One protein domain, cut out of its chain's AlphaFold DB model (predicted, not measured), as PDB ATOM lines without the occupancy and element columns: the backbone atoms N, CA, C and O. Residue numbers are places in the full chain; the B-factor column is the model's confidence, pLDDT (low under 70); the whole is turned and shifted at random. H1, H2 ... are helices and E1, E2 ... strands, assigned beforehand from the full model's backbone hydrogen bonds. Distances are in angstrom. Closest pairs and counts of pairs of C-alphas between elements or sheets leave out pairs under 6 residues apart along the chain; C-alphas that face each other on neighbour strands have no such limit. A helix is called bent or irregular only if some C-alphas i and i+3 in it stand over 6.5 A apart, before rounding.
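Overview. This is residues 12 to 183 and 212 to 219 of the 466 residues of the protein "Trophoblast glycoprotein" of Mizuhopecten yessoensis (UniProt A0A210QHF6). The chain is wound in stacked turns, a short solenoid: the strands E2, E4, E6, E8 and E10 stack side by side as one wall, the short strands E3, E5, E7, E9 and E11 stack as a second wall at an angle to it, and loops with H4, H5, H6 and H7 lead back. H1 and E1 cover the first end, H2 and H3 lie over one face of the larger sheet, and H6 lies far out on a late turn. The printed part has 180 residues with seven named helices and eleven named strands, in the order H1 E1 H2 H3 E2 E3 H4 E4 E5 E6 E7 H5 E8 E9 H6 H7 E10 E11. The sheet E1 E2 E4 E6 E8 E10 is mixed, the sheet E3 E5 E7 E9 E11 all parallel, and the class is mixed, helices and strands. The whole is compact, with a radius of gyration of the C-alphas of 15.9 A and spans of 51 by 39 by 31 A.

Along the chain. The larger sheet has E1, residues 18 to 21, E2, 46 to 52, 19.3 A long, E4, 76 to 82, 19.5 A, E6, 99 to 105, 17.3 A, E8, 130 to 134, 13.2 A, and E10, 169 to 173, 12.3 A. The second sheet has E3, 57 to 59, E5, 87 to 89, E7, 108 to 110, E9, 137 to 140, and E11, 176 to 179. The helices are H1, 14 to 17, H2, 23 to 26, H3, 29 to 39, 15.2 A, H4, 60 to 69, 14.3 A, H5, 119 to 122, H6, 142 to 150, 11.9 A, and H7, 157 to 161. C-alpha 46 is at (49.535, 57.228, 69.864) and C-alpha 179 at (40.149, 47.957, 102.436).

Arrangement. The larger sheet is twisted, with edge strands E1 and E10. E1 and E2 are antiparallel, with N 19 and O 49 at 2.8 A; E2 and E4 are parallel, with N 48 and O 77 at 2.8 A. E8 runs on into E9 at 94 degrees, and E9 and E11 are parallel, with N 138 and O 176 at 2.8 A. H2 and H3 are on the same face of the larger sheet: H2 only just over E2, with 3 of its C-alphas, and H3 over E8 at a height of 10.5 A. H3 is irregular, C-alphas 30 and 33 being 7.8 A apart. H1 only grazes both sheets, and H4 only grazes the larger. H5 and H7 touch, the closest C-alphas being those of Asn 122 and Ala 158, 5.4 A; H6 touches no helix. Every O i to N i+4 pair is within hydrogen-bond range in H4, H6 and H7, and 4 of 7 in H3; H1, H2 and H5 are too short for such a pair.

Size, cuts and confidence. The C-alphas farthest apart are those of Arg 40 and Pro 183, 54.1 A. Residues 184 to 211 are not printed, and C-alphas 183 and 212 are 36.8 A apart across this cut. No link is long. The mean pLDDT of the printed part is 88.3; residues 12, 29 to 43 and 71 to 73 are under 70.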
ATOM      1  N   ALA A  12      39.071  69.003  80.246       69.81
ATOM      2  CA  ALA A  12      39.099  67.671  80.845       69.81
ATOM      3  C   ALA A  12      40.386  67.479  81.675       69.81
ATOM      4  O   ALA A  12      41.492  67.527  81.130       69.81
ATOM      5  N   GLU A  13      40.233  67.260  82.985       81.25
ATOM      6  CA  GLU A  13      41.311  67.290  83.990       81.25
ATOM      7  C   GLU A  13      42.512  66.397  83.647       81.25
ATOM      8  O   GLU A  13      43.662  66.810  83.812       81.25
ATOM      9  N   TRP A  14      42.271  65.225  83.045       87.00
ATOM     10  CA  TRP A  14      43.325  64.299  82.614       87.00
ATOM     11  C   TRP A  14      44.369  64.944  81.680       87.00
ATOM     12  O   TRP A  14      45.521  64.514  81.642       87.00
ATOM     13  N   ARG A  15      44.026  66.024  80.961       89.69
ATOM     14  CA  ARG A  15      44.951  66.771  80.083       89.69
ATOM     15  C   ARG A  15      45.983  67.622  80.832       89.69
ATOM     16  O   ARG A  15      46.898  68.154  80.197       89.69
ATOM     17  N   LYS A  16      45.856  67.786  82.153       91.00
ATOM     18  CA  LYS A  16      46.889  68.410  83.000       91.00
ATOM     19  C   LYS A  16      48.053  67.439  83.228       91.00
ATOM     20  O   LYS A  16      49.209  67.818  83.039       91.00
ATOM     21  N   VAL A  17      47.718  66.183  83.526       93.44
ATOM     22  CA  VAL A  17      48.643  65.107  83.927       93.44
ATOM     23  C   VAL A  17      49.147  64.235  82.773       93.44
ATOM     24  O   VAL A  17      50.255  63.700  82.837       93.44
ATOM     25  N   CYS A  18      48.375  64.108  81.691       94.31
ATOM     26  CA  CYS A  18      48.727  63.299  80.526       94.31
ATOM     27  C   CYS A  18      49.285  64.131  79.362       94.31
ATOM     28  O   CYS A  18      48.774  65.202  79.023       94.31
ATOM     29  N   ARG A  19      50.316  63.605  78.692       93.75
ATOM     30  CA  ARG A  19      50.974  64.197  77.515       93.75
ATOM     31  C   ARG A  19      51.206  63.136  76.442       93.75
ATOM     32  O   ARG A  19      51.563  62.005  76.759       93.75
ATOM     33  N   VAL A  20      51.062  63.511  75.172       91.38
ATOM     34  CA  VAL A  20      51.479  62.649  74.055       91.38
ATOM     35  C   VAL A  20      53.009  62.544  74.044       91.38
ATOM     36  O   VAL A  20      53.704  63.535  74.283       91.38
ATOM     37  N   LYS A  21      53.536  61.344  73.795       91.50
ATOM     38  CA  LYS A  21      54.974  61.033  73.766       91.50
ATOM     39  C   LYS A  21      55.307  60.084  72.599       91.50
ATOM     40  O   LYS A  21      54.395  59.491  72.025       91.50
ATOM     41  N   PRO A  22      56.596  59.905  72.241       86.19
ATOM     42  CA  PRO A  22      57.024  58.794  71.389       86.19
ATOM     43  C   PRO A  22      56.635  57.447  72.010       86.19
ATOM     44  O   PRO A  22      56.656  57.320  73.235       86.19
ATOM     45  N   ILE A  23      56.326  56.437  71.189       83.25
ATOM     46  CA  ILE A  23      55.792  55.143  71.656       83.25
ATOM     47  C   ILE A  23      56.674  54.458  72.715       83.25
ATOM     48  O   ILE A  23      56.150  53.931  73.692       83.25
ATOM     49  N   ASN A  24      58.000  54.586  72.609       82.44
ATOM     50  CA  ASN A  24      58.975  54.065  73.575       82.44
ATOM     51  C   ASN A  24      58.757  54.584  75.011       82.44
ATOM     52  O   ASN A  24      59.113  53.902  75.962       82.44
ATOM     53  N   ALA A  25      58.153  55.764  75.199       85.19
ATOM     54  CA  ALA A  25      57.849  56.296  76.531       85.19
ATOM     55  C   ALA A  25      56.656  55.596  77.209       85.19
ATOM     56  O   ALA A  25      56.513  55.695  78.427       85.19
ATOM     57  N   CYS A  26      55.814  54.903  76.435       83.56
ATOM     58  CA  CYS A  26      54.759  54.031  76.949       83.56
ATOM     59  C   CYS A  26      55.217  52.573  77.108       83.56
ATOM     60  O   CYS A  26      54.435  51.741  77.560       83.56
ATOM     61  N   MET A  27      56.460  52.240  76.743       77.69
ATOM     62  CA  MET A  27      57.010  50.910  76.981       77.69
ATOM     63  C   MET A  27      57.514  50.807  78.429       77.69
ATOM     64  O   MET A  27      58.105  51.737  78.986       77.69
ATOM     65  N   ASP A  28      57.248  49.660  79.041       70.75
ATOM     66  CA  ASP A  28      57.892  49.191  80.265       70.75
ATOM     67  C   ASP A  28      58.745  47.964  79.914       70.75
ATOM     68  O   ASP A  28      58.444  47.275  78.937       70.75
ATOM     69  N   SER A  29      59.780  47.659  80.699       66.12
ATOM     70  CA  SER A  29      60.704  46.554  80.382       66.12
ATOM     71  C   SER A  29      60.003  45.192  80.327       66.12
ATOM     72  O   SER A  29      60.410  44.305  79.581       66.12
ATOM     73  N   SER A  30      58.879  45.046  81.038       60.16
ATOM     74  CA  SER A  30      58.005  43.867  80.976       60.16
ATOM     75  C   SER A  30      57.212  43.702  79.668       60.16
ATOM     76  O   SER A  30      56.513  42.705  79.508       60.16
ATOM     77  N   MET A  31      57.311  44.662  78.744       64.00
ATOM     78  CA  MET A  31      56.577  44.707  77.476       64.00
ATOM     79  C   MET A  31      57.493  44.789  76.242       64.00
ATOM     80  O   MET A  31      56.990  44.691  75.127       64.00
ATOM     81  N   GLU A  32      58.812  44.957  76.391       62.72
ATOM     82  CA  GLU A  32      59.729  45.222  75.264       62.72
ATOM     83  C   GLU A  32      59.705  44.121  74.188       62.72
ATOM     84  O   GLU A  32      59.492  44.417  73.012       62.72
ATOM     85  N   GLU A  33      59.836  42.850  74.580       60.81
ATOM     86  CA  GLU A  33      59.816  41.698  73.660       60.81
ATOM     87  C   GLU A  33      58.470  41.560  72.918       60.81
ATOM     88  O   GLU A  33      58.420  41.244  71.729       60.81
ATOM     89  N   ILE A  34      57.372  41.885  73.606       60.72
ATOM     90  CA  ILE A  34      55.997  41.844  73.092       60.72
ATOM     91  C   ILE A  34      55.732  42.997  72.108       60.72
ATOM     92  O   ILE A  34      55.149  42.809  71.038       60.72
ATOM     93  N   VAL A  35      56.165  44.211  72.454       56.50
ATOM     94  CA  VAL A  35      55.948  45.420  71.647       56.50
ATOM     95  C   VAL A  35      56.883  45.457  70.433       56.50
ATOM     96  O   VAL A  35      56.518  46.023  69.400       56.50
ATOM     97  N   PHE A  36      58.033  44.781  70.489       60.00
ATOM     98  CA  PHE A  36      58.908  44.579  69.334       60.00
ATOM     99  C   PHE A  36      58.195  43.836  68.187       60.00
ATOM    100  O   PHE A  36      58.320  44.241  67.029       60.00
ATOM    101  N   ASP A  37      57.374  42.820  68.486       59.09
ATOM    102  CA  ASP A  37      56.598  42.115  67.455       59.09
ATOM    103  C   ASP A  37      55.421  42.937  66.907       59.09
ATOM    104  O   ASP A  37      55.126  42.867  65.715       59.09
ATOM    105  N   MET A  38      54.789  43.791  67.721       58.47
ATOM    106  CA  MET A  38      53.791  44.747  67.213       58.47
ATOM    107  C   MET A  38      54.416  45.809  66.304       58.47
ATOM    108  O   MET A  38      53.890  46.075  65.225       58.47
ATOM    109  N   THR A  39      55.564  46.368  66.693       58.31
ATOM    110  CA  THR A  39      56.245  47.428  65.927       58.31
ATOM    111  C   THR A  39      56.633  46.948  64.520       58.31
ATOM    112  O   THR A  39      56.536  47.703  63.555       58.31
ATOM    113  N   ARG A  40      56.974  45.658  64.367       61.72
ATOM    114  CA  ARG A  40      57.213  45.007  63.063       61.72
ATOM    115  C   ARG A  40      55.995  44.971  62.133       61.72
ATOM    116  O   ARG A  40      56.176  44.857  60.925       61.72
ATOM    117  N   ARG A  41      54.771  45.036  62.668       66.00
ATOM    118  CA  ARG A  41      53.512  44.932  61.901       66.00
ATOM    119  C   ARG A  41      52.998  46.285  61.392       66.00
ATOM    120  O   ARG A  41      51.986  46.319  60.705       66.00
ATOM    121  N   GLY A  42      53.673  47.390  61.720       63.38
ATOM    122  CA  GLY A  42      53.299  48.748  61.301       63.38
ATOM    123  C   GLY A  42      52.292  49.458  62.215       63.38
ATOM    124  O   GLY A  42      52.174  50.682  62.136       63.38
ATOM    125  N   ASP A  43      51.632  48.738  63.130       69.19
ATOM    126  CA  ASP A  43      50.794  49.324  64.182       69.19
ATOM    127  C   ASP A  43      51.652  50.243  65.074       69.19
ATOM    128  O   ASP A  43      52.457  49.779  65.879       69.19
ATOM    129  N   SER A  44      51.476  51.562  64.931       73.38
ATOM    130  CA  SER A  44      52.177  52.594  65.712       73.38
ATOM    131  C   SER A  44      51.180  53.393  66.564       73.38
ATOM    132  O   SER A  44      50.647  54.401  66.091       73.38
ATOM    133  N   PRO A  45      50.890  52.963  67.809       83.19
ATOM    134  CA  PRO A  45      49.921  53.636  68.664       83.19
ATOM    135  C   PRO A  45      50.341  55.062  69.035       83.19
ATOM    136  O   PRO A  45      51.513  55.351  69.288       83.19
ATOM    137  N   SER A  46      49.357  55.946  69.185       88.94
ATOM    138  CA  SER A  46      49.535  57.228  69.864       88.94
ATOM    139  C   SER A  46      49.780  56.977  71.354       88.94
ATOM    140  O   SER A  46      48.860  56.608  72.083       88.94
ATOM    141  N   CYS A  47      51.022  57.166  71.808       91.19
ATOM    142  CA  CYS A  47      51.382  57.012  73.216       91.19
ATOM    143  C   CYS A  47      50.936  58.222  74.047       91.19
ATOM    144  O   CYS A  47      51.371  59.351  73.802       91.19
ATOM    145  N   LEU A  48      50.097  57.972  75.052       93.75
ATOM    146  CA  LEU A  48      49.681  58.926  76.072       93.75
ATOM    147  C   LEU A  48      50.320  58.550  77.414       93.75
ATOM    148  O   LEU A  48      49.942  57.567  78.049       93.75
ATOM    149  N   PHE A  49      51.281  59.356  77.856       95.38
ATOM    150  CA  PHE A  49      51.968  59.178  79.130       95.38
ATOM    151  C   PHE A  49      51.379  60.118  80.186       95.38
ATOM    152  O   PHE A  49      51.394  61.337  80.003       95.38
ATOM    153  N   CYS A  50      50.888  59.559  81.286       96.25
ATOM    154  CA  CYS A  50      50.278  60.255  82.412       96.25
ATOM    155  C   CYS A  50      51.162  60.128  83.658       96.25
ATOM    156  O   CYS A  50      51.454  59.018  84.102       96.25
ATOM    157  N   ALA A  51      51.565  61.265  84.226       96.00
ATOM    158  CA  ALA A  51      52.291  61.336  85.492       96.00
ATOM    159  C   ALA A  51      51.354  61.893  86.570       96.00
ATOM    160  O   ALA A  51      50.872  63.011  86.417       96.00
ATOM    161  N   ILE A  52      51.075  61.109  87.614       96.12
ATOM    162  CA  ILE A  52      50.096  61.449  88.658       96.12
ATOM    163  C   ILE A  52      50.838  61.727  89.967       96.12
ATOM    164  O   ILE A  52      51.431  60.809  90.537       96.12
ATOM    165  N   GLY A  53      50.845  62.973  90.431       93.56
ATOM    166  CA  GLY A  53      51.391  63.359  91.732       93.56
ATOM    167  C   GLY A  53      50.356  63.327  92.868       93.56
ATOM    168  O   GLY A  53      49.210  62.913  92.676       93.56
ATOM    169  N   PRO A  54      50.730  63.794  94.072       89.94
ATOM    170  CA  PRO A  54      49.791  64.017  95.167       89.94
ATOM    171  C   PRO A  54      48.759  65.090  94.801       89.94
ATOM    172  O   PRO A  54      49.126  66.191  94.394       89.94
ATOM    173  N   GLY A  55      47.472  64.786  94.972       84.75
ATOM    174  CA  GLY A  55      46.369  65.702  94.653       84.75
ATOM    175  C   GLY A  55      45.963  65.744  93.174       84.75
ATOM    176  O   GLY A  55      44.890  66.260  92.867       84.75
ATOM    177  N   ASP A  56      46.753  65.155  92.272       89.88
ATOM    178  CA  ASP A  56      46.312  64.876  90.906       89.88
ATOM    179  C   ASP A  56      45.255  63.761  90.898       89.88
ATOM    180  O   ASP A  56      45.325  62.804  91.676       89.88
ATOM    181  N   VAL A  57      44.297  63.849  89.970       82.44
ATOM    182  CA  VAL A  57      43.257  62.829  89.771       82.44
ATOM    183  C   VAL A  57      43.185  62.445  88.298       82.44
ATOM    184  O   VAL A  57      42.840  63.262  87.443       82.44
ATOM    185  N   LEU A  58      43.453  61.171  87.997       93.12
ATOM    186  CA  LEU A  58      43.131  60.578  86.699       93.12
ATOM    187  C   LEU A  58      41.878  59.709  86.822       93.12
ATOM    188  O   LEU A  58      41.901  58.675  87.488       93.12
ATOM    189  N   ASN A  59      40.807  60.101  86.131       93.62
ATOM    190  CA  ASN A  59      39.611  59.279  85.973       93.62
ATOM    191  C   ASN A  59      39.628  58.566  84.615       93.62
ATOM    192  O   ASN A  59      39.529  59.211  83.566       93.62
ATOM    193  N   PHE A  60      39.724  57.235  84.622       94.31
ATOM    194  CA  PHE A  60      39.732  56.442  83.395       94.31
ATOM    195  C   PHE A  60      38.410  56.545  82.613       94.31
ATOM    196  O   PHE A  60      38.434  56.465  81.389       94.31
ATOM    197  N   HIS A  61      37.279  56.838  83.263       92.38
ATOM    198  CA  HIS A  61      36.006  57.076  82.571       92.38
ATOM    199  C   HIS A  61      36.055  58.307  81.636       92.38
ATOM    200  O   HIS A  61      35.588  58.238  80.499       92.38
ATOM    201  N   ASP A  62      36.654  59.428  82.056       92.19
ATOM    202  CA  ASP A  62      36.759  60.629  81.205       92.19
ATOM    203  C   ASP A  62      37.779  60.450  80.070       92.19
ATOM    204  O   ASP A  62      37.642  61.033  78.991       92.19
ATOM    205  N   LEU A  63      38.781  59.597  80.293       91.06
ATOM    206  CA  LEU A  63      39.733  59.166  79.275       91.06
ATOM    207  C   LEU A  63      39.077  58.210  78.259       91.06
ATOM    208  O   LEU A  63      39.243  58.400  77.056       91.06
ATOM    209  N   ARG A  64      38.257  57.252  78.716       91.62
ATOM    210  CA  ARG A  64      37.416  56.374  77.880       91.62
ATOM    211  C   ARG A  64      36.486  57.191  76.979       91.62
ATOM    212  O   ARG A  64      36.425  56.902  75.785       91.62
ATOM    213  N   ARG A  65      35.819  58.221  77.519       90.56
ATOM    214  CA  ARG A  65      34.937  59.116  76.746       90.56
ATOM    215  C   ARG A  65      35.700  59.836  75.630       90.56
ATOM    216  O   ARG A  65      35.310  59.751  74.472       90.56
ATOM    217  N   PHE A  66      36.848  60.441  75.952       89.38
ATOM    218  CA  PHE A  66      37.717  61.068  74.949       89.38
ATOM    219  C   PHE A  66      38.134  60.093  73.833       89.38
ATOM    220  O   PHE A  66      38.101  60.452  72.660       89.38
ATOM    221  N   LEU A  67      38.507  58.857  74.175       89.69
ATOM    222  CA  LEU A  67      38.900  57.846  73.188       89.69
ATOM    223  C   LEU A  67      37.738  57.464  72.251       89.69
ATOM    224  O   LEU A  67      37.950  57.297  71.052       89.69
ATOM    225  N   GLN A  68      36.507  57.392  72.769       86.94
ATOM    226  CA  GLN A  68      35.292  57.152  71.978       86.94
ATOM    227  C   GLN A  68      34.959  58.320  71.029       86.94
ATOM    228  O   GLN A  68      34.527  58.090  69.902       86.94
ATOM    229  N   GLU A  69      35.198  59.566  71.451       86.19
ATOM    230  CA  GLU A  69      34.991  60.773  70.634       86.19
ATOM    231  C   GLU A  69      35.983  60.881  69.457       86.19
ATOM    232  O   GLU A  69      35.661  61.461  68.419       86.19
ATOM    233  N   GLN A  70      37.190  60.313  69.575       79.88
ATOM    234  CA  GLN A  70      38.232  60.343  68.535       79.88
ATOM    235  C   GLN A  70      38.022  59.275  67.440       79.88
ATOM    236  O   GLN A  70      38.960  58.589  67.038       79.88
ATOM    237  N   SER A  71      36.800  59.168  66.911       56.22
ATOM    238  CA  SER A  71      36.304  58.094  66.022       56.22
ATOM    239  C   SER A  71      37.090  57.832  64.720       56.22
ATOM    240  O   SER A  71      36.867  56.823  64.051       56.22
ATOM    241  N   SER A  72      38.059  58.683  64.369       60.47
ATOM    242  CA  SER A  72      39.004  58.478  63.259       60.47
ATOM    243  C   SER A  72      40.150  57.521  63.630       60.47
ATOM    244  O   SER A  72      41.299  57.941  63.732       60.47
ATOM    245  N   ILE A  73      39.808  56.238  63.833       59.81
ATOM    246  CA  ILE A  73      40.685  55.047  63.957       59.81
ATOM    247  C   ILE A  73      42.144  55.372  64.340       59.81
ATOM    248  O   ILE A  73      43.067  55.274  63.530       59.81
ATOM    249  N   LYS A  74      42.359  55.735  65.606       76.25
ATOM    250  CA  LYS A  74      43.695  55.804  66.208       76.25
ATOM    251  C   LYS A  74      43.848  54.673  67.209       76.25
ATOM    252  O   LYS A  74      43.032  54.523  68.112       76.25
ATOM    253  N   SER A  75      44.918  53.903  67.047       88.06
ATOM    254  CA  SER A  75      45.426  53.035  68.103       88.06
ATOM    255  C   SER A  75      46.057  53.901  69.194       88.06
ATOM    256  O   SER A  75      46.798  54.839  68.886       88.06
ATOM    257  N   TYR A  76      45.783  53.587  70.455       90.94
ATOM    258  CA  TYR A  76      46.330  54.265  71.626       90.94
ATOM    259  C   TYR A  76      47.056  53.283  72.544       90.94
ATOM    260  O   TYR A  76      46.577  52.181  72.827       90.94
ATOM    261  N   ALA A  77      48.204  53.735  73.049       92.31
ATOM    262  CA  ALA A  77      48.921  53.112  74.149       92.31
ATOM    263  C   ALA A  77      48.955  54.100  75.314       92.31
ATOM    264  O   ALA A  77      49.353  55.249  75.135       92.31
ATOM    265  N   ILE A  78      48.518  53.681  76.495       94.25
ATOM    266  CA  ILE A  78      48.404  54.557  77.663       94.25
ATOM    267  C   ILE A  78      49.333  54.048  78.758       94.25
ATOM    268  O   ILE A  78      49.413  52.850  79.013       94.25
ATOM    269  N   THR A  79      50.081  54.945  79.390       95.69
ATOM    270  CA  THR A  79      50.966  54.610  80.513       95.69
ATOM    271  C   THR A  79      50.744  55.592  81.637       95.69
ATOM    272  O   THR A  79      50.940  56.790  81.460       95.69
ATOM    273  N   VAL A  80      50.349  55.076  82.793       96.69
ATOM    274  CA  VAL A  80      50.099  55.836  84.009       96.69
ATOM    275  C   VAL A  80      51.179  55.477  85.022       96.69
ATOM    276  O   VAL A  80      51.342  54.311  85.394       96.69
ATOM    277  N   ARG A  81      51.943  56.478  85.455       96.44
ATOM    278  CA  ARG A  81      52.927  56.343  86.534       96.44
ATOM    279  C   ARG A  81      52.536  57.288  87.656       96.44
ATOM    280  O   ARG A  81      52.458  58.498  87.439       96.44
ATOM    281  N   CYS A  82      52.272  56.734  88.831       96.94
ATOM    282  CA  CYS A  82      51.995  57.527  90.017       96.94
ATOM    283  C   CYS A  82      53.274  57.772  90.818       96.94
ATOM    284  O   CYS A  82      54.183  56.942  90.854       96.94
ATOM    285  N   TYR A  83      53.329  58.935  91.458       94.75
ATOM    286  CA  TYR A  83      54.448  59.412  92.255       94.75
ATOM    287  C   TYR A  83      53.910  59.882  93.606       94.75
ATOM    288  O   TYR A  83      52.869  60.533  93.664       94.75
ATOM    289  N   ASN A  84      54.612  59.555  94.692       88.94
ATOM    290  CA  ASN A  84      54.280  59.988  96.056       88.94
ATOM    291  C   ASN A  84      52.820  59.690  96.488       88.94
ATOM    292  O   ASN A  84      52.228  60.469  97.229       88.94
ATOM    293  N   GLY A  85      52.246  58.569  96.032       78.69
ATOM    294  CA  GLY A  85      50.876  58.163  96.382       78.69
ATOM    295  C   GLY A  85      49.769  58.779  95.516       78.69
ATOM    296  O   GLY A  85      48.673  58.999  96.015       78.69
ATOM    297  N   GLY A  86      50.041  59.076  94.239       90.56
ATOM    298  CA  GLY A  86      49.014  59.508  93.282       90.56
ATOM    299  C   GLY A  86      47.884  58.480  93.083       90.56
ATOM    300  O   GLY A  86      48.126  57.268  93.039       90.56
ATOM    301  N   ASN A  87      46.654  58.983  92.925       92.94
ATOM    302  CA  ASN A  87      45.423  58.187  92.863       92.94
ATOM    303  C   ASN A  87      44.874  58.082  91.431       92.94
ATOM    304  O   ASN A  87      44.834  59.067  90.690       92.94
ATOM    305  N   VAL A  88      44.374  56.901  91.056       95.62
ATOM    306  CA  VAL A  88      43.759  56.654  89.741       95.62
ATOM    307  C   VAL A  88      42.422  55.947  89.907       95.62
ATOM    308  O   VAL A  88      42.360  54.841  90.444       95.62
ATOM    309  N   THR A  89      41.353  56.548  89.391       95.50
ATOM    310  CA  THR A  89      40.056  55.879  89.254       95.50
ATOM    311  C   THR A  89      40.121  54.991  88.016       95.50
ATOM    312  O   THR A  89      40.143  55.506  86.896       95.50
ATOM    313  N   LEU A  90      40.212  53.672  88.205       95.62
ATOM    314  CA  LEU A  90      40.517  52.710  87.138       95.62
ATOM    315  C   LEU A  90      39.462  51.600  87.084       95.62
ATOM    316  O   LEU A  90      39.632  50.545  87.687       95.62
ATOM    317  N   GLN A  91      38.368  51.840  86.360       94.12
ATOM    318  CA  GLN A  91      37.251  50.902  86.285       94.12
ATOM    319  C   GLN A  91      37.581  49.679  85.407       94.12
ATOM    320  O   GLN A  91      37.797  49.793  84.191       94.12
ATOM    321  N   TRP A  92      37.562  48.486  86.003       94.44
ATOM    322  CA  TRP A  92      37.498  47.226  85.262       94.44
ATOM    323  C   TRP A  92      36.131  47.143  84.567       94.44
ATOM    324  O   TRP A  92      35.122  47.397  85.226       94.44
ATOM    325  N   PRO A  93      36.056  46.851  83.251       94.50
ATOM    326  CA  PRO A  93      36.947  45.968  82.493       94.50
ATOM    327  C   PRO A  93      37.976  46.650  81.577       94.50
ATOM    328  O   PRO A  93      38.371  46.062  80.574       94.50
ATOM    329  N   LEU A  94      38.391  47.893  81.857       94.44
ATOM    330  CA  LEU A  94      39.387  48.638  81.058       94.44
ATOM    331  C   LEU A  94      39.014  48.874  79.573       94.44
ATOM    332  O   LEU A  94      39.810  49.435  78.821       94.44
ATOM    333  N   ARG A  95      37.802  48.501  79.135       92.31
ATOM    334  CA  ARG A  95      37.340  48.676  77.748       92.31
ATOM    335  C   ARG A  95      37.274  50.158  77.367       92.31
ATOM    336  O   ARG A  95      36.702  50.977  78.091       92.31
ATOM    337  N   ALA A  96      37.833  50.484  76.205       91.88
ATOM    338  CA  ALA A  96      37.738  51.775  75.531       91.88
ATOM    339  C   ALA A  96      38.009  51.589  74.026       91.88
ATOM    340  O   ALA A  96      38.751  50.688  73.628       91.88
ATOM    341  N   ALA A  97      37.420  52.441  73.185       90.12
ATOM    342  CA  ALA A  97      37.606  52.368  71.738       90.12
ATOM    343  C   ALA A  97      39.042  52.768  71.343       90.12
ATOM    344  O   ALA A  97      39.535  53.808  71.767       90.12
ATOM    345  N   GLY A  98      39.718  51.941  70.541       90.44
ATOM    346  CA  GLY A  98      41.091  52.193  70.084       90.44
ATOM    347  C   GLY A  98      42.178  52.042  71.157       90.44
ATOM    348  O   GLY A  98      43.345  52.301  70.871       90.44
ATOM    349  N   LEU A  99      41.844  51.620  72.381       92.81
ATOM    350  CA  LEU A  99      42.821  51.380  73.442       92.81
ATOM    351  C   LEU A  99      43.441  49.992  73.280       92.81
ATOM    352  O   LEU A  99      42.875  49.007  73.737       92.81
ATOM    353  N   ASN A 100      44.621  49.907  72.664       91.81
ATOM    354  CA  ASN A 100      45.309  48.630  72.456       91.81
ATOM    355  C   ASN A 100      46.232  48.233  73.614       91.81
ATOM    356  O   ASN A 100      46.502  47.044  73.786       91.81
ATOM    357  N   TYR A 101      46.715  49.205  74.389       91.88
ATOM    358  CA  TYR A 101      47.670  48.999  75.478       91.88
ATOM    359  C   TYR A 101      47.353  49.916  76.660       91.88
ATOM    360  O   TYR A 101      47.196  51.126  76.469       91.88
ATOM    361  N   ILE A 102      47.353  49.376  77.882       94.75
ATOM    362  CA  ILE A 102      47.376  50.179  79.111       94.75
ATOM    363  C   ILE A 102      48.380  49.634  80.135       94.75
ATOM    364  O   ILE A 102      48.340  48.466  80.510       94.75
ATOM    365  N   SER A 103      49.267  50.499  80.623       95.62
ATOM    366  CA  SER A 103      50.125  50.238  81.782       95.62
ATOM    367  C   SER A 103      49.774  51.197  82.917       95.62
ATOM    368  O   SER A 103      49.595  52.392  82.677       95.62
ATOM    369  N   VAL A 104      49.674  50.693  84.147       96.75
ATOM    370  CA  VAL A 104      49.418  51.475  85.365       96.75
ATOM    371  C   VAL A 104      50.377  51.005  86.454       96.75
ATOM    372  O   VAL A 104      50.411  49.819  86.771       96.75
ATOM    373  N   SER A 105      51.173  51.919  87.012       96.12
ATOM    374  CA  SER A 105      52.296  51.554  87.885       96.12
ATOM    375  C   SER A 105      52.469  52.462  89.104       96.12
ATOM    376  O   SER A 105      52.422  53.691  88.995       96.12
ATOM    377  N   ASN A 106      52.737  51.835  90.255       96.12
ATOM    378  CA  ASN A 106      52.989  52.468  91.559       96.12
ATOM    379  C   ASN A 106      51.820  53.339  92.083       96.12
ATOM    380  O   ASN A 106      52.040  54.314  92.802       96.12
ATOM    381  N   CYS A 107      50.582  53.016  91.693       96.44
ATOM    382  CA  CYS A 107      49.375  53.807  91.962       96.44
ATOM    383  C   CYS A 107      48.497  53.221  93.077       96.44
ATOM    384  O   CYS A 107      48.414  51.999  93.233       96.44
ATOM    385  N   LEU A 108      47.750  54.089  93.767       95.31
ATOM    386  CA  LEU A 108      46.536  53.688  94.484       95.31
ATOM    387  C   LEU A 108      45.367  53.677  93.489       95.31
ATOM    388  O   LEU A 108      45.060  54.694  92.861       95.31
ATOM    389  N   LEU A 109      44.741  52.516  93.311       95.81
ATOM    390  CA  LEU A 109      43.650  52.299  92.362       95.81
ATOM    391  C   LEU A 109      42.317  52.334  93.100       95.81
ATOM    392  O   LEU A 109      42.085  51.501  93.971       95.81
ATOM    393  N   VAL A 110      41.444  53.272  92.741       94.50
ATOM    394  CA  VAL A 110      40.134  53.463  93.380       94.50
ATOM    395  C   VAL A 110      38.987  53.119  92.427       94.50
ATOM    396  O   VAL A 110      39.118  53.213  91.203       94.50
ATOM    397  N   ASN A 111      37.848  52.724  93.001       92.25
ATOM    398  CA  ASN A 111      36.586  52.416  92.312       92.25
ATOM    399  C   ASN A 111      36.715  51.353  91.198       92.25
ATOM    400  O   ASN A 111      36.016  51.416  90.184       92.25
ATOM    401  N   TYR A 112      37.600  50.367  91.385       92.81
ATOM    402  CA  TYR A 112      37.886  49.307  90.405       92.81
ATOM    403  C   TYR A 112      36.632  48.539  89.953       92.81
ATOM    404  O   TYR A 112      36.516  48.148  88.793       92.81
ATOM    405  N   THR A 113      35.669  48.372  90.863       92.25
ATOM    406  CA  THR A 113      34.413  47.633  90.685       92.25
ATOM    407  C   THR A 113      33.262  48.433  90.062       92.25
ATOM    408  O   THR A 113      32.207  47.854  89.809       92.25
ATOM    409  N   ALA A 114      33.416  49.737  89.801       91.94
ATOM    410  CA  ALA A 114      32.281  50.624  89.510       91.94
ATOM    411  C   ALA A 114      31.436  50.222  88.281       91.94
ATOM    412  O   ALA A 114      30.213  50.345  88.316       91.94
ATOM    413  N   ASP A 115      32.055  49.688  87.222       92.88
ATOM    414  CA  ASP A 115      31.341  49.318  85.989       92.88
ATOM    415  C   ASP A 115      30.731  47.895  86.039       92.88
ATOM    416  O   ASP A 115      30.138  47.447  85.057       92.88
ATOM    417  N   TYR A 116      30.845  47.153  87.155       92.94
ATOM    418  CA  TYR A 116      30.487  45.720  87.202       92.94
ATOM    419  C   TYR A 116      29.030  45.428  86.808       92.94
ATOM    420  O   TYR A 116      28.740  44.400  86.184       92.94
ATOM    421  N   PHE A 117      28.124  46.349  87.140       93.25
ATOM    422  CA  PHE A 117      26.695  46.269  86.834       93.25
ATOM    423  C   PHE A 117      26.256  47.195  85.683       93.25
ATOM    424  O   PHE A 117      25.096  47.131  85.269       93.25
ATOM    425  N   ASP A 118      27.149  48.031  85.134       93.12
ATOM    426  CA  ASP A 118      26.795  48.933  84.033       93.12
ATOM    427  C   ASP A 118      26.663  48.161  82.716       93.12
ATOM    428  O   ASP A 118      27.636  47.776  82.073       93.12
ATOM    429  N   LYS A 119      25.421  47.981  82.261       92.62
ATOM    430  CA  LYS A 119      25.119  47.288  81.003       92.62
ATOM    431  C   LYS A 119      25.698  47.998  79.773       92.62
ATOM    432  O   LYS A 119      25.923  47.314  78.771       92.62
ATOM    433  N   SER A 120      25.994  49.302  79.843       91.69
ATOM    434  CA  SER A 120      26.594  50.064  78.739       91.69
ATOM    435  C   SER A 120      27.994  49.562  78.367       91.69
ATOM    436  O   SER A 120      28.356  49.570  77.191       91.69
ATOM    437  N   ILE A 121      28.756  49.014  79.323       91.38
ATOM    438  CA  ILE A 121      30.156  48.618  79.106       91.38
ATOM    439  C   ILE A 121      30.327  47.447  78.120       91.38
ATOM    440  O   ILE A 121      31.394  47.281  77.534       91.38
ATOM    441  N   ASN A 122      29.257  46.684  77.860       91.06
ATOM    442  CA  ASN A 122      29.226  45.645  76.821       91.06
ATOM    443  C   ASN A 122      29.117  46.226  75.397       91.06
ATOM    444  O   ASN A 122      29.402  45.522  74.436       91.06
ATOM    445  N   GLN A 123      28.695  47.487  75.255       91.06
ATOM    446  CA  GLN A 123      28.619  48.207  73.976       91.06
ATOM    447  C   GLN A 123      29.943  48.910  73.629       91.06
ATOM    448  O   GLN A 123      30.126  49.367  72.503       91.06
ATOM    449  N   VAL A 124      30.874  49.008  74.586       90.44
ATOM    450  CA  VAL A 124      32.193  49.610  74.370       90.44
ATOM    451  C   VAL A 124      33.111  48.592  73.675       90.44
ATOM    452  O   VAL A 124      33.286  47.493  74.213       90.44
ATOM    453  N   PRO A 125      33.726  48.934  72.522       89.81
ATOM    454  CA  PRO A 125      34.576  48.010  71.775       89.81
ATOM    455  C   PRO A 125      35.733  47.437  72.601       89.81
ATOM    456  O   PRO A 125      36.492  48.180  73.230       89.81
ATOM    457  N   ASP A 126      35.898  46.116  72.547       90.50
ATOM    458  CA  ASP A 126      37.031  45.412  73.143       90.50
ATOM    459  C   ASP A 126      38.233  45.449  72.191       90.50
ATOM    460  O   ASP A 126      38.396  44.590  71.330       90.50
ATOM    461  N   THR A 127      39.059  46.493  72.300       92.00
ATOM    462  CA  THR A 127      40.264  46.663  71.456       92.00
ATOM    463  C   THR A 127      41.577  46.398  72.200       92.00
ATOM    464  O   THR A 127      42.664  46.540  71.625       92.00
ATOM    465  N   LEU A 128      41.481  45.982  73.467       93.75
ATOM    466  CA  LEU A 128      42.591  45.916  74.410       93.75
ATOM    467  C   LEU A 128      43.402  44.633  74.227       93.75
ATOM    468  O   LEU A 128      42.975  43.540  74.588       93.75
ATOM    469  N   ARG A 129      44.607  44.792  73.671       92.75
ATOM    470  CA  ARG A 129      45.534  43.689  73.399       92.75
ATOM    471  C   ARG A 129      46.457  43.384  74.577       92.75
ATOM    472  O   ARG A 129      46.826  42.229  74.766       92.75
ATOM    473  N   TYR A 130      46.820  44.390  75.370       92.62
ATOM    474  CA  TYR A 130      47.784  44.248  76.464       92.62
ATOM    475  C   TYR A 130      47.416  45.139  77.644       92.62
ATOM    476  O   TYR A 130      47.251  46.349  77.468       92.62
ATOM    477  N   TYR A 131      47.366  44.578  78.853       95.19
ATOM    478  CA  TYR A 131      47.326  45.392  80.066       95.19
ATOM    479  C   TYR A 131      48.380  44.965  81.089       95.19
ATOM    480  O   TYR A 131      48.734  43.790  81.195       95.19
ATOM    481  N   SER A 132      48.888  45.945  81.838       95.50
ATOM    482  CA  SER A 132      49.858  45.734  82.908       95.50
ATOM    483  C   SER A 132      49.580  46.648  84.093       95.50
ATOM    484  O   SER A 132      49.649  47.870  83.972       95.50
ATOM    485  N   ILE A 133      49.263  46.054  85.238       96.12
ATOM    486  CA  ILE A 133      49.129  46.731  86.524       96.12
ATOM    487  C   ILE A 133      50.292  46.255  87.403       96.12
ATOM    488  O   ILE A 133      50.460  45.049  87.599       96.12
ATOM    489  N   THR A 134      51.131  47.178  87.888       95.50
ATOM    490  CA  THR A 134      52.391  46.834  88.573       95.50
ATOM    491  C   THR A 134      52.659  47.669  89.827       95.50
ATOM    492  O   THR A 134      52.586  48.896  89.805       95.50
ATOM    493  N   ASN A 135      53.017  47.009  90.935       95.25
ATOM    494  CA  ASN A 135      53.295  47.657  92.231       95.25
ATOM    495  C   ASN A 135      52.134  48.543  92.737       95.25
ATOM    496  O   ASN A 135      52.368  49.582  93.356       95.25
ATOM    497  N   CYS A 136      50.890  48.190  92.412       95.44
ATOM    498  CA  CYS A 136      49.717  48.998  92.743       95.44
ATOM    499  C   CYS A 136      49.009  48.484  94.001       95.44
ATOM    500  O   CYS A 136      49.004  47.285  94.297       95.44
ATOM    501  N   VAL A 137      48.351  49.403  94.703       94.75
ATOM    502  CA  VAL A 137      47.426  49.089  95.795       94.75
ATOM    503  C   VAL A 137      46.007  49.191  95.240       94.75
ATOM    504  O   VAL A 137      45.610  50.253  94.764       94.75
ATOM    505  N   MET A 138      45.235  48.108  95.276       94.62
ATOM    506  CA  MET A 138      43.804  48.139  94.975       94.62
ATOM    507  C   MET A 138      43.037  48.570  96.226       94.62
ATOM    508  O   MET A 138      43.015  47.846  97.222       94.62
ATOM    509  N   TYR A 139      42.416  49.748  96.173       94.19
ATOM    510  CA  TYR A 139      41.547  50.254  97.228       94.19
ATOM    511  C   TYR A 139      40.121  49.746  97.020       94.19
ATOM    512  O   TYR A 139      39.471  50.072  96.023       94.19
ATOM    513  N   ILE A 140      39.641  48.943  97.964       92.00
ATOM    514  CA  ILE A 140      38.352  48.259  97.895       92.00
ATOM    515  C   ILE A 140      37.425  48.808  98.983       92.00
ATOM    516  O   ILE A 140      37.719  48.712 100.177       92.00
ATOM    517  N   ASP A 141      36.275  49.350  98.580       91.25
ATOM    518  CA  ASP A 141      35.160  49.541  99.505       91.25
ATOM    519  C   ASP A 141      34.566  48.166  99.835       91.25
ATOM    520  O   ASP A 141      34.175  47.412  98.937       91.25
ATOM    521  N   VAL A 142      34.528  47.818 101.123       88.88
ATOM    522  CA  VAL A 142      34.011  46.521 101.576       88.88
ATOM    523  C   VAL A 142      32.543  46.358 101.182       88.88
ATOM    524  O   VAL A 142      32.150  45.260 100.807       88.88
ATOM    525  N   ILE A 143      31.748  47.434 101.185       87.94
ATOM    526  CA  ILE A 143      30.319  47.393 100.847       87.94
ATOM    527  C   ILE A 143      30.117  47.106  99.352       87.94
ATOM    528  O   ILE A 143      29.312  46.241  98.998       87.94
ATOM    529  N   ASP A 144      30.900  47.742  98.475       89.50
ATOM    530  CA  ASP A 144      30.881  47.443  97.037       89.50
ATOM    531  C   ASP A 144      31.348  46.009  96.762       89.50
ATOM    532  O   ASP A 144      30.757  45.308  95.936       89.50
ATOM    533  N   PHE A 145      32.364  45.534  97.488       88.44
ATOM    534  CA  PHE A 145      32.817  44.148  97.403       88.44
ATOM    535  C   PHE A 145      31.750  43.155  97.891       88.44
ATOM    536  O   PHE A 145      31.537  42.138  97.228       88.44
ATOM    537  N   MET A 146      31.014  43.453  98.973       87.31
ATOM    538  CA  MET A 146      29.861  42.651  99.407       87.31
ATOM    539  C   MET A 146      28.804  42.593  98.304       87.31
ATOM    540  O   MET A 146      28.300  41.518  97.986       87.31
ATOM    541  N   ASN A 147      28.474  43.740  97.708       90.19
ATOM    542  CA  ASN A 147      27.445  43.860  96.683       90.19
ATOM    543  C   ASN A 147      27.809  43.071  95.412       90.19
ATOM    544  O   ASN A 147      27.019  42.244  94.953       90.19
ATOM    545  N   VAL A 148      29.030  43.248  94.895       90.12
ATOM    546  CA  VAL A 148      29.572  42.477  93.761       90.12
ATOM    547  C   VAL A 148      29.575  40.978  94.055       90.12
ATOM    548  O   VAL A 148      29.146  40.190  93.217       90.12
ATOM    549  N   THR A 149      30.028  40.578  95.242       87.62
ATOM    550  CA  THR A 149      30.199  39.165  95.608       87.62
ATOM    551  C   THR A 149      28.859  38.458  95.843       87.62
ATOM    552  O   THR A 149      28.686  37.315  95.419       87.62
ATOM    553  N   ASN A 150      27.880  39.147  96.441       88.44
ATOM    554  CA  ASN A 150      26.519  38.637  96.627       88.44
ATOM    555  C   ASN A 150      25.720  38.572  95.314       88.44
ATOM    556  O   ASN A 150      24.958  37.630  95.116       88.44
ATOM    557  N   ASN A 151      25.909  39.542  94.412       90.50
ATOM    558  CA  ASN A 151      25.183  39.662  93.142       90.50
ATOM    559  C   ASN A 151      26.035  39.259  91.922       90.50
ATOM    560  O   ASN A 151      25.820  39.737  90.807       90.50
ATOM    561  N   VAL A 152      27.003  38.355  92.106       88.94
ATOM    562  CA  VAL A 152      27.974  37.920  91.079       88.94
ATOM    563  C   VAL A 152      27.334  37.219  89.861       88.94
ATOM    564  O   VAL A 152      27.954  37.069  88.813       88.94
ATOM    565  N   ASN A 153      26.062  36.827  89.958       87.81
ATOM    566  CA  ASN A 153      25.245  36.338  88.843       87.81
ATOM    567  C   ASN A 153      24.605  37.459  87.992       87.81
ATOM    568  O   ASN A 153      24.083  37.161  86.920       87.81
ATOM    569  N   LEU A 154      24.611  38.712  88.463       91.12
ATOM    570  CA  LEU A 154      24.018  39.886  87.800       91.12
ATOM    571  C   LEU A 154      25.054  40.806  87.128       91.12
ATOM    572  O   LEU A 154      24.668  41.746  86.429       91.12
ATOM    573  N   VAL A 155      26.352  40.556  87.334       92.06
ATOM    574  CA  VAL A 155      27.439  41.316  86.694       92.06
ATOM    575  C   VAL A 155      27.433  41.114  85.177       92.06
ATOM    576  O   VAL A 155      26.985  40.086  84.661       92.06
ATOM    577  N   THR A 156      27.940  42.095  84.435       93.12
ATOM    578  CA  THR A 156      27.956  42.031  82.967       93.12
ATOM    579  C   THR A 156      28.986  41.032  82.423       93.12
ATOM    580  O   THR A 156      29.958  40.703  83.104       93.12
ATOM    581  N   LYS A 157      28.827  40.566  81.167       92.62
ATOM    582  CA  LYS A 157      29.842  39.705  80.523       92.62
ATOM    583  C   LYS A 157      31.179  40.428  80.425       92.62
ATOM    584  O   LYS A 157      32.195  39.862  80.809       92.62
ATOM    585  N   ALA A 158      31.160  41.690  80.001       93.25
ATOM    586  CA  ALA A 158      32.353  42.521  79.960       93.25
ATOM    587  C   ALA A 158      33.008  42.669  81.350       93.25
ATOM    588  O   ALA A 158      34.222  42.556  81.439       93.25
ATOM    589  N   ALA A 159      32.252  42.829  82.442       92.62
ATOM    590  CA  ALA A 159      32.822  42.865  83.793       92.62
ATOM    591  C   ALA A 159      33.368  41.507  84.274       92.62
ATOM    592  O   ALA A 159      34.420  41.466  84.907       92.62
ATOM    593  N   LYS A 160      32.699  40.386  83.965       91.19
ATOM    594  CA  LYS A 160      33.167  39.040  84.351       91.19
ATOM    595  C   LYS A 160      34.418  38.613  83.574       91.19
ATOM    596  O   LYS A 160      35.328  38.041  84.162       91.19
ATOM    597  N   CYS A 161      34.444  38.879  82.268       92.50
ATOM    598  CA  CYS A 161      35.461  38.384  81.336       92.50
ATOM    599  C   CYS A 161      36.525  39.423  80.955       92.50
ATOM    600  O   CYS A 161      37.513  39.080  80.318       92.50
ATOM    601  N   GLY A 162      36.346  40.694  81.322       93.19
ATOM    602  CA  GLY A 162      37.304  41.743  80.999       93.19
ATOM    603  C   GLY A 162      37.395  42.042  79.494       93.19
ATOM    604  O   GLY A 162      36.380  42.023  78.779       93.19
ATOM    605  N   PRO A 163      38.607  42.335  78.997       92.31
ATOM    606  CA  PRO A 163      38.956  42.158  77.595       92.31
ATOM    607  C   PRO A 163      39.227  40.669  77.309       92.31
ATOM    608  O   PRO A 163      40.097  40.060  77.932       92.31
ATOM    609  N   GLU A 164      38.493  40.070  76.372       91.25
ATOM    610  CA  GLU A 164      38.600  38.634  76.044       91.25
ATOM    611  C   GLU A 164      38.794  38.362  74.547       91.25
ATOM    612  O   GLU A 164      39.384  37.344  74.188       91.25
ATOM    613  N   GLU A 165      38.339  39.266  73.671       90.12
ATOM    614  CA  GLU A 165      38.341  39.037  72.220       90.12
ATOM    615  C   GLU A 165      39.737  39.189  71.612       90.12
ATOM    616  O   GLU A 165      40.121  38.414  70.737       90.12
ATOM    617  N   HIS A 166      40.495  40.182  72.088       91.88
ATOM    618  CA  HIS A 166      41.761  40.627  71.495       91.88
ATOM    619  C   HIS A 166      42.949  40.601  72.465       91.88
ATOM    620  O   HIS A 166      44.042  41.015  72.082       91.88
ATOM    621  N   LEU A 167      42.760  40.144  73.707       94.81
ATOM    622  CA  LEU A 167      43.789  40.181  74.744       94.81
ATOM    623  C   LEU A 167      44.873  39.119  74.508       94.81
ATOM    624  O   LEU A 167      44.576  37.930  74.460       94.81
ATOM    625  N   PHE A 168      46.135  39.549  74.446       93.50
ATOM    626  CA  PHE A 168      47.327  38.708  74.292       93.50
ATOM    627  C   PHE A 168      48.137  38.556  75.587       93.50
ATOM    628  O   PHE A 168      48.757  37.508  75.782       93.50
ATOM    629  N   ALA A 169      48.140  39.559  76.476       93.81
ATOM    630  CA  ALA A 169      48.740  39.430  77.808       93.81
ATOM    631  C   ALA A 169      47.994  40.202  78.907       93.81
ATOM    632  O   ALA A 169      47.592  41.354  78.718       93.81
ATOM    633  N   ALA A 170      47.901  39.565  80.074       95.69
ATOM    634  CA  ALA A 170      47.387  40.110  81.325       95.69
ATOM    635  C   ALA A 170      48.497  40.108  82.387       95.69
ATOM    636  O   ALA A 170      48.934  39.038  82.813       95.69
ATOM    637  N   ILE A 171      48.945  41.283  82.835       95.50
ATOM    638  CA  ILE A 171      49.960  41.414  83.891       95.50
ATOM    639  C   ILE A 171      49.341  42.138  85.096       95.50
ATOM    640  O   ILE A 171      48.872  43.267  84.977       95.50
ATOM    641  N   ASN A 172      49.357  41.491  86.262       95.12
ATOM    642  CA  ASN A 172      48.908  42.005  87.560       95.12
ATOM    643  C   ASN A 172      49.981  41.675  88.611       95.12
ATOM    644  O   ASN A 172      49.815  40.773  89.432       95.12
ATOM    645  N   ARG A 173      51.121  42.369  88.544       95.00
ATOM    646  CA  ARG A 173      52.336  42.023  89.296       95.00
ATOM    647  C   ARG A 173      52.486  42.869  90.556       95.00
ATOM    648  O   ARG A 173      52.415  44.095  90.481       95.00
ATOM    649  N   ASN A 174      52.819  42.237  91.682       95.12
ATOM    650  CA  ASN A 174      53.034  42.924  92.964       95.12
ATOM    651  C   ASN A 174      51.829  43.808  93.346       95.12
ATOM    652  O   ASN A 174      51.969  45.001  93.620       95.12
ATOM    653  N   ILE A 175      50.630  43.225  93.261       93.62
ATOM    654  CA  ILE A 175      49.376  43.872  93.656       93.62
ATOM    655  C   ILE A 175      49.118  43.579  95.129       93.62
ATOM    656  O   ILE A 175      49.227  42.437  95.577       93.62
ATOM    657  N   SER A 176      48.746  44.619  95.866       93.44
ATOM    658  CA  SER A 176      48.278  44.529  97.250       93.44
ATOM    659  C   SER A 176      46.881  45.131  97.369       93.44
ATOM    660  O   SER A 176      46.444  45.876  96.490       93.44
ATOM    661  N   TYR A 177      46.172  44.807  98.447       92.38
ATOM    662  CA  TYR A 177      44.801  45.258  98.681       92.38
ATOM    663  C   TYR A 177      44.731  46.095  99.954       92.38
ATOM    664  O   TYR A 177      45.266  45.702 100.992       92.38
ATOM    665  N   GLN A 178      44.049  47.233  99.874       92.62
ATOM    666  CA  GLN A 178      43.686  48.052 101.022       92.62
ATOM    667  C   GLN A 178      42.166  48.158 101.074       92.62
ATOM    668  O   GLN A 178      41.529  48.533 100.092       92.62
ATOM    669  N   PHE A 179      41.586  47.854 102.228       90.31
ATOM    670  CA  PHE A 179      40.149  47.957 102.436       90.31
ATOM    671  C   PHE A 179      39.800  49.289 103.098       90.31
ATOM    672  O   PHE A 179      40.538  49.790 103.951       90.31
ATOM    673  N   LYS A 180      38.671  49.870 102.698       89.38
ATOM    674  CA  LYS A 180      38.070  51.016 103.383       89.38
ATOM    675  C   LYS A 180      37.661  50.614 104.801       89.38
ATOM    676  O   LYS A 180      37.057  49.561 104.988       89.38
ATOM    677  N   THR A 181      37.950  51.470 105.781       86.44
ATOM    678  CA  THR A 181      37.527  51.269 107.174       86.44
ATOM    679  C   THR A 181      36.007  51.130 107.255       86.44
ATOM    680  O   THR A 181      35.272  52.023 106.828       86.44
ATOM    681  N   ILE A 182      35.549  50.010 107.808       86.69
ATOM    682  CA  ILE A 182      34.139  49.759 108.112       86.69
ATOM    683  C   ILE A 182      33.775  50.602 109.350       86.69
ATOM    684  O   ILE A 182      34.530  50.564 110.320       86.69
ATOM    685  N   PRO A 183      32.668  51.366 109.357       89.06
ATOM    686  CA  PRO A 183      32.201  52.043 110.564       89.06
ATOM    687  C   PRO A 183      31.826  51.041 111.662       89.06
ATOM    688  O   PRO A 183      31.100  50.083 111.390       89.06
ATOM    689  N   THR A 212      30.260  32.288  80.105       92.38
ATOM    690  CA  THR A 212      31.593  31.722  79.843       92.38
ATOM    691  C   THR A 212      32.504  32.773  79.204       92.38
ATOM    692  O   THR A 212      32.085  33.482  78.284       92.38
ATOM    693  N   CYS A 213      33.746  32.850  79.676       94.56
ATOM    694  CA  CYS A 213      34.810  33.702  79.146       94.56
ATOM    695  C   CYS A 213      35.762  32.865  78.279       94.56
ATOM    696  O   CYS A 213      36.126  31.755  78.674       94.56
ATOM    697  N   ASN A 214      36.162  33.346  77.099       96.00
ATOM    698  CA  ASN A 214      36.963  32.542  76.162       96.00
ATOM    699  C   ASN A 214      38.127  33.342  75.567       96.00
ATOM    700  O   ASN A 214      37.976  34.017  74.551       96.00
ATOM    701  N   TYR A 215      39.295  33.239  76.196       96.31
ATOM    702  CA  TYR A 215      40.465  34.064  75.907       96.31
ATOM    703  C   TYR A 215      41.276  33.494  74.729       96.31
ATOM    704  O   TYR A 215      42.372  32.957  74.893       96.31
ATOM    705  N   THR A 216      40.715  33.573  73.519       95.56
ATOM    706  CA  THR A 216      41.230  32.879  72.320       95.56
ATOM    707  C   THR A 216      42.568  33.399  71.785       95.56
ATOM    708  O   THR A 216      43.172  32.727  70.950       95.56
ATOM    709  N   GLN A 217      43.047  34.553  72.265       95.12
ATOM    710  CA  GLN A 217      44.322  35.167  71.860       95.12
ATOM    711  C   GLN A 217      45.342  35.282  73.013       95.12
ATOM    712  O   GLN A 217      46.487  35.665  72.775       95.12
ATOM    713  N   LEU A 218      44.968  34.920  74.248       95.88
ATOM    714  CA  LEU A 218      45.748  35.199  75.459       95.88
ATOM    715  C   LEU A 218      46.924  34.233  75.614       95.88
ATOM    716  O   LEU A 218      46.732  33.050  75.878       95.88
ATOM    717  N   LEU A 219      48.149  34.748  75.475       94.00
ATOM    718  CA  LEU A 219      49.394  33.975  75.511       94.00
ATOM    719  C   LEU A 219      50.094  34.020  76.876       94.00
ATOM    720  O   LEU A 219      50.770  33.050  77.226       94.00
TER     721      LEU A 219